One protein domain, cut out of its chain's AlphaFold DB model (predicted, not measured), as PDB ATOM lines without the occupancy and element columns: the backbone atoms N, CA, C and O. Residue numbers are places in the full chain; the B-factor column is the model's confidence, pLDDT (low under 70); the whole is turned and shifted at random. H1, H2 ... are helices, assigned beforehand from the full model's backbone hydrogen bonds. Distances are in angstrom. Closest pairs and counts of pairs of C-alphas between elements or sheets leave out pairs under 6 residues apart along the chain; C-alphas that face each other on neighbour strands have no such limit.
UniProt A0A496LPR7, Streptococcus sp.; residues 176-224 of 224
ATOM      1  N   ALA A 176      16.655 -15.556 -34.464       79.88
ATOM      2  CA  ALA A 176      16.344 -15.933 -35.840       79.88
ATOM      3  C   ALA A 176      15.045 -16.747 -35.915       79.88
ATOM      4  O   ALA A 176      14.240 -16.507 -36.810       79.88
ATOM      5  N   ALA A 177      14.812 -17.653 -34.960       78.44
ATOM      6  CA  ALA A 177      13.566 -18.405 -34.856       78.44
ATOM      7  C   ALA A 177      12.361 -17.487 -34.596       78.44
ATOM      8  O   ALA A 177      11.332 -17.662 -35.244       78.44
ATOM      9  N   ILE A 178      12.497 -16.475 -33.730       79.94
ATOM     10  CA  ILE A 178      11.447 -15.468 -33.500       79.94
ATOM     11  C   ILE A 178      11.165 -14.674 -34.775       79.94
ATOM     12  O   ILE A 178      10.019 -14.599 -35.199       79.94
ATOM     13  N   VAL A 179      12.198 -14.129 -35.424       83.56
ATOM     14  CA  VAL A 179      12.023 -13.346 -36.659       83.56
ATOM     15  C   VAL A 179      11.376 -14.195 -37.750       83.56
ATOM     16  O   VAL A 179      10.469 -13.728 -38.434       83.56
ATOM     17  N   LEU A 180      11.800 -15.451 -37.903       83.62
ATOM     18  CA  LEU A 180      11.189 -16.383 -38.844       83.62
ATOM     19  C   LEU A 180       9.719 -16.657 -38.495       83.62
ATOM     20  O   LEU A 180       8.873 -16.641 -39.386       83.62
ATOM     21  N   SER A 181       9.410 -16.866 -37.213       80.81
ATOM     22  CA  SER A 181       8.042 -17.054 -36.724       80.81
ATOM     23  C   SER A 181       7.161 -15.839 -37.032       80.81
ATOM     24  O   SER A 181       6.054 -16.003 -37.543       80.81
ATOM     25  N   ASP A 182       7.654 -14.624 -36.788       83.50
ATOM     26  CA  ASP A 182       6.932 -13.379 -37.067       83.50
ATOM     27  C   ASP A 182       6.704 -13.186 -38.571       83.50
ATOM     28  O   ASP A 182       5.597 -12.849 -38.993       83.50
ATOM     29  N   LEU A 183       7.721 -13.446 -39.401       85.69
ATOM     30  CA  LEU A 183       7.595 -13.382 -40.860       85.69
ATOM     31  C   LEU A 183       6.516 -14.339 -41.367       85.69
ATOM     32  O   LEU A 183       5.713 -13.961 -42.219       85.69
ATOM     33  N   ILE A 184       6.472 -15.554 -40.826       83.88
ATOM     34  CA  ILE A 184       5.481 -16.559 -41.209       83.88
ATOM     35  C   ILE A 184       4.084 -16.151 -40.738       83.88
ATOM     36  O   ILE A 184       3.125 -16.244 -41.508       83.88
ATOM     37  N   PHE A 185       3.965 -15.615 -39.522       82.50
ATOM     38  CA  PHE A 185       2.710 -15.066 -39.019       82.50
ATOM     39  C   PHE A 185       2.175 -13.944 -39.922       82.50
ATOM     40  O   PHE A 185       1.037 -14.020 -40.389       82.50
ATOM     41  N   PHE A 186       2.992 -12.936 -40.242       85.31
ATOM     42  CA  PHE A 186       2.568 -11.826 -41.100       85.31
ATOM     43  C   PHE A 186       2.302 -12.254 -42.547       85.31
ATOM     44  O   PHE A 186       1.357 -11.751 -43.155       85.31
ATOM     45  N   ALA A 187       3.073 -13.200 -43.090       85.81
ATOM     46  CA  ALA A 187       2.813 -13.772 -44.409       85.81
ATOM     47  C   ALA A 187       1.445 -14.470 -44.462       85.81
ATOM     48  O   ALA A 187       0.698 -14.275 -45.420       85.81
ATOM     49  N   ASN A 188       1.079 -15.212 -43.413       85.00
ATOM     50  CA  ASN A 188      -0.236 -15.841 -43.308       85.00
ATOM     51  C   ASN A 188      -1.364 -14.811 -43.181       85.00
ATOM     52  O   ASN A 188      -2.364 -14.935 -43.882       85.00
ATOM     53  N   ILE A 189      -1.204 -13.772 -42.352       86.31
ATOM     54  CA  ILE A 189      -2.196 -12.687 -42.240       86.31
ATOM     55  C   ILE A 189      -2.388 -11.983 -43.589       86.31
ATOM     56  O   ILE A 189      -3.520 -11.747 -44.008       86.31
ATOM     57  N   LEU A 190      -1.299 -11.689 -44.305       88.69
ATOM     58  CA  LEU A 190      -1.367 -11.077 -45.628       88.69
ATOM     59  C   LEU A 190      -2.077 -11.989 -46.636       88.69
ATOM     60  O   LEU A 190      -2.955 -11.523 -47.360       88.69
ATOM     61  N   ALA A 191      -1.741 -13.281 -46.660       86.69
ATOM     62  CA  ALA A 191      -2.392 -14.253 -47.534       86.69
ATOM     63  C   ALA A 191      -3.890 -14.390 -47.222       86.69
ATOM     64  O   ALA A 191      -4.692 -14.413 -48.150       86.69
ATOM     65  N   MET A 192      -4.283 -14.390 -45.943       84.94
ATOM     66  CA  MET A 192      -5.691 -14.377 -45.525       84.94
ATOM     67  C   MET A 192      -6.418 -13.128 -46.033       84.94
ATOM     68  O   MET A 192      -7.505 -13.241 -46.593       84.94
ATOM     69  N   CYS A 193      -5.811 -11.944 -45.902       88.19
ATOM     70  CA  CYS A 193      -6.379 -10.706 -46.435       88.19
ATOM     71  C   CYS A 193      -6.549 -10.769 -47.959       88.19
ATOM     72  O   CYS A 193      -7.611 -10.423 -48.470       88.19
ATOM     73  N   ILE A 194      -5.539 -11.248 -48.693       88.19
ATOM     74  CA  ILE A 194      -5.612 -11.374 -50.156       88.19
ATOM     75  C   ILE A 194      -6.663 -12.412 -50.562       88.19
ATOM     76  O   ILE A 194      -7.409 -12.164 -51.505       88.19
ATOM     77  N   HIS A 195      -6.777 -13.526 -49.836       86.62
ATOM     78  CA  HIS A 195      -7.761 -14.575 -50.103       86.62
ATOM     79  C   HIS A 195      -9.204 -14.048 -50.081       86.62
ATOM     80  O   HIS A 195     -10.030 -14.496 -50.872       86.62
ATOM     81  N   THR A 196      -9.508 -13.036 -49.250       86.50
ATOM     82  CA  THR A 196     -10.840 -12.394 -49.252       86.50
ATOM     83  C   THR A 196     -11.183 -11.692 -50.571       86.50
ATOM     84  O   THR A 196     -12.358 -11.547 -50.895       86.50
ATOM     85  N   VAL A 197     -10.172 -11.278 -51.342       89.31
ATOM     86  CA  VAL A 197     -10.323 -10.578 -52.630       89.31
ATOM     87  C   VAL A 197     -10.078 -11.522 -53.812       89.31
ATOM     88  O   VAL A 197     -10.714 -11.390 -54.856       89.31
ATOM     89  N   VAL A 198      -9.173 -12.491 -53.657       88.19
ATOM     90  CA  VAL A 198      -8.787 -13.474 -54.675       88.19
ATOM     91  C   VAL A 198      -8.871 -14.880 -54.064       88.19
ATOM     92  O   VAL A 198      -7.885 -15.359 -53.499       88.19
ATOM     93  N   PRO A 199     -10.010 -15.586 -54.216       80.00
ATOM     94  CA  PRO A 199     -10.249 -16.886 -53.574       80.00
ATOM     95  C   PRO A 199      -9.273 -18.010 -53.969       80.00
ATOM     96  O   PRO A 199      -9.265 -19.065 -53.347       80.00
ATOM     97  N   GLY A 200      -8.455 -17.812 -55.008       80.19
ATOM     98  CA  GLY A 200      -7.442 -18.775 -55.454       80.19
ATOM     99  C   GLY A 200      -6.097 -18.684 -54.726       80.19
ATOM    100  O   GLY A 200      -5.214 -19.493 -54.995       80.19
ATOM    101  N   VAL A 201      -5.901 -17.704 -53.836       80.88
ATOM    102  CA  VAL A 201      -4.642 -17.562 -53.091       80.88
ATOM    103  C   VAL A 201      -4.636 -18.514 -51.903       80.88
ATOM    104  O   VAL A 201      -5.469 -18.395 -51.006       80.88
ATOM    105  N   GLN A 202      -3.693 -19.452 -51.895       79.38
ATOM    106  CA  GLN A 202      -3.474 -20.349 -50.764       79.38
ATOM    107  C   GLN A 202      -2.659 -19.669 -49.662       79.38
ATOM    108  O   GLN A 202      -1.813 -18.811 -49.921       79.38
ATOM    109  N   ILE A 203      -2.918 -20.069 -48.418       79.75
ATOM    110  CA  ILE A 203      -2.185 -19.579 -47.252       79.75
ATOM    111  C   ILE A 203      -0.881 -20.389 -47.146       79.75
ATOM    112  O   ILE A 203      -0.937 -21.592 -46.899       79.75
ATOM    113  N   PRO A 204       0.292 -19.759 -47.322       71.25
ATOM    114  CA  PRO A 204       1.547 -20.468 -47.575       71.25
ATOM    115  C   PRO A 204       2.063 -21.296 -46.389       71.25
ATOM    116  O   PRO A 204       2.840 -22.221 -46.595       71.25
ATOM    117  N   PHE A 205       1.654 -20.979 -45.158       73.31
ATOM    118  CA  PHE A 205       2.070 -21.705 -43.957       73.31
ATOM    119  C   PHE A 205       0.864 -22.110 -43.097       73.31
ATOM    120  O   PHE A 205       0.903 -21.997 -41.870       73.31
ATOM    121  N   ALA A 206      -0.245 -22.501 -43.729       68.62
ATOM    122  CA  ALA A 206      -1.400 -23.039 -43.017       68.62
ATOM    123  C   ALA A 206      -1.124 -24.458 -42.492       68.62
ATOM    124  O   ALA A 206      -0.379 -25.229 -43.090       68.62
ATOM    125  N   PHE A 207      -1.750 -24.818 -41.370       66.12
ATOM    126  CA  PHE A 207      -1.764 -26.193 -40.866       66.12
ATOM    127  C   PHE A 207      -2.805 -27.016 -41.639       66.12
ATOM    128  O   PHE A 207      -3.840 -27.393 -41.093       66.12
ATOM    129  N   ASP A 208      -2.555 -27.247 -42.924       65.44
ATOM    130  CA  ASP A 208      -3.370 -28.107 -43.781       65.44
ATOM    131  C   ASP A 208      -2.578 -29.332 -44.264       65.44
ATOM    132  O   ASP A 208      -1.385 -29.501 -43.987       65.44
ATOM    133  N   SER A 209      -3.265 -30.241 -44.956       61.25
ATOM    134  CA  SER A 209      -2.663 -31.459 -45.504       61.25
ATOM    135  C   SER A 209      -1.589 -31.186 -46.559       61.25
ATOM    136  O   SER A 209      -0.780 -32.073 -46.825       61.25
ATOM    137  N   GLU A 210      -1.563 -29.991 -47.151       65.94
ATOM    138  CA  GLU A 210      -0.597 -29.611 -48.185       65.94
ATOM    139  C   GLU A 210       0.718 -29.090 -47.575       65.94
ATOM    140  O   GLU A 210       1.781 -29.278 -48.165       65.94
ATOM    141  N   ASN A 211       0.684 -28.548 -46.349       68.56
ATOM    142  CA  ASN A 211       1.838 -27.952 -45.659       68.56
ATOM    143  C   ASN A 211       2.291 -28.693 -44.383       68.56
ATOM    144  O   ASN A 211       2.980 -28.131 -43.521       68.56
ATOM    145  N   ILE A 212       1.971 -29.987 -44.262       69.25
ATOM    146  CA  ILE A 212       2.233 -30.787 -43.052       69.25
ATOM    147  C   ILE A 212       3.711 -30.811 -42.615       69.25
ATOM    148  O   ILE A 212       3.999 -30.858 -41.421       69.25
ATOM    149  N   TYR A 213       4.661 -30.711 -43.548       67.38
ATOM    150  CA  TYR A 213       6.097 -30.703 -43.235       67.38
ATOM    151  C   TYR A 213       6.560 -29.401 -42.572       67.38
ATOM    152  O   TYR A 213       7.408 -29.421 -41.683       67.38
ATOM    153  N   ILE A 214       5.975 -28.266 -42.961       65.38
ATOM    154  CA  ILE A 214       6.242 -26.959 -42.349       65.38
ATOM    155  C   ILE A 214       5.622 -26.915 -40.953       65.38
ATOM    156  O   ILE A 214       6.271 -26.483 -40.000       65.38
ATOM    157  N   ALA A 215       4.397 -27.428 -40.817       61.31
ATOM    158  CA  ALA A 215       3.731 -27.604 -39.534       61.31
ATOM    159  C   ALA A 215       4.560 -28.466 -38.568       61.31
ATOM    160  O   ALA A 215       4.745 -28.091 -37.411       61.31
ATOM    161  N   GLN A 216       5.106 -29.588 -39.044       63.12
ATOM    162  CA  GLN A 216       5.986 -30.460 -38.262       63.12
ATOM    163  C   GLN A 216       7.289 -29.759 -37.859       63.12
ATOM    164  O   GLN A 216       7.688 -29.863 -36.702       63.12
ATOM    165  N   LEU A 217       7.921 -29.009 -38.769       62.41
ATOM    166  CA  LEU A 217       9.139 -28.240 -38.489       62.41
ATOM    167  C   LEU A 217       8.900 -27.160 -37.417       62.41
ATOM    168  O   LEU A 217       9.708 -26.995 -36.504       62.41
ATOM    169  N   MET A 218       7.770 -26.452 -37.502       60.41
ATOM    170  CA  MET A 218       7.345 -25.451 -36.519       60.41
ATOM    171  C   MET A 218       7.044 -26.058 -35.153       60.41
ATOM    172  O   MET A 218       7.473 -25.518 -34.134       60.41
ATOM    173  N   LEU A 219       6.340 -27.193 -35.130       56.78
ATOM    174  CA  LEU A 219       6.015 -27.910 -33.901       56.78
ATOM    175  C   LEU A 219       7.289 -28.409 -33.206       56.78
ATOM    176  O   LEU A 219       7.414 -28.294 -31.992       56.78
ATOM    177  N   PHE A 220       8.270 -28.891 -33.976       53.56
ATOM    178  CA  PHE A 220       9.572 -29.310 -33.450       53.56
ATOM    179  C   PHE A 220      10.356 -28.144 -32.834       53.56
ATOM    180  O   PHE A 220      11.006 -28.316 -31.809       53.56
ATOM    181  N   ASN A 221      10.259 -26.949 -33.427       48.97
ATOM    182  CA  ASN A 221      10.890 -25.729 -32.914       48.97
ATOM    183  C   ASN A 221      10.211 -25.194 -31.635       48.97
ATOM    184  O   ASN A 221      10.834 -24.477 -30.868       48.97
ATOM    185  N   TRP A 222       8.942 -25.537 -31.396       42.66
ATOM    186  CA  TRP A 222       8.205 -25.182 -30.172       42.66
ATOM    187  C   TRP A 222       8.383 -26.185 -29.021       42.66
ATOM    188  O   TRP A 222       8.107 -25.851 -27.872       42.66
ATOM    189  N   VAL A 223       8.785 -27.423 -29.327       36.94
ATOM    190  CA  VAL A 223       8.989 -28.504 -28.343       36.94
ATOM    191  C   VAL A 223      10.431 -28.543 -27.803       36.94
ATOM    192  O   VAL A 223      10.658 -29.123 -26.740       36.94
ATOM    193  N   LEU A 224      11.389 -27.928 -28.507       34.94
ATOM    194  CA  LEU A 224      12.785 -27.740 -28.077       34.94
ATOM    195  C   LEU A 224      12.975 -26.437 -27.289       34.94
ATOM    196  O   LEU A 224      13.810 -26.457 -26.355       34.94
TER     197      LEU A 224
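AT A GLANCE: This is residues 176 to 224 of the 224 residues of a protein of Streptococcus sp. (UniProt A0A496LPR7). One long helix, H1, and a shorter one, H2, make a flat, open V-like pair, with H2 folding back toward the first part of H1 without packing on it. The link between them turns back beyond the far end of H1, runs back through the middle of the domain around Phe 205, and then loops away into H2. The printed part has 49 residues, with two named helices in the order H1, H2 and no named strand; its class is all helix. It is only just loose, close to compact, with a radius of gyration of the C-alphas of 11.8 A and spans of 38 by 23 by 10 A.

HOW THE PARTS SIT: H1, residues 176 to 195, and H2, residues 212 to 223, are near each other, with 5 pairs of C-alphas within 10 A. The closest C-alphas of the two helices are 8.0 A apart. A long link of 16 residues, 196 to 211, joins them. In H1 and H2 every O i to N i+4 pair is within hydrogen-bond range.

IN THESE COORDINATES: H1 begins at C-alpha 176, at (16.344, -15.933, -35.840), and measures 28.0 A from there to C-alpha 195, at (-7.761, -14.575, -50.103). H2 runs from Ile 212 to Val 223, 16.3 A, and ends at C-alpha 223, at (8.989, -28.504, -28.343).

THE WHOLE: The two C-alphas farthest apart are those of Val 197 and Leu 224, at 37.8 A, while those of Ala 176 and Leu 224 are 14.6 A apart. The printed part has no cut, and Leu 224 is the chain's last residue. The C-alphas of the long link lie 2 to 19 A from the mean of the C-alphas. The mean pLDDT of the printed part is 73.8; residues 206 to 224 are under 70, and the mean is 84 in H1 and 57 in H2.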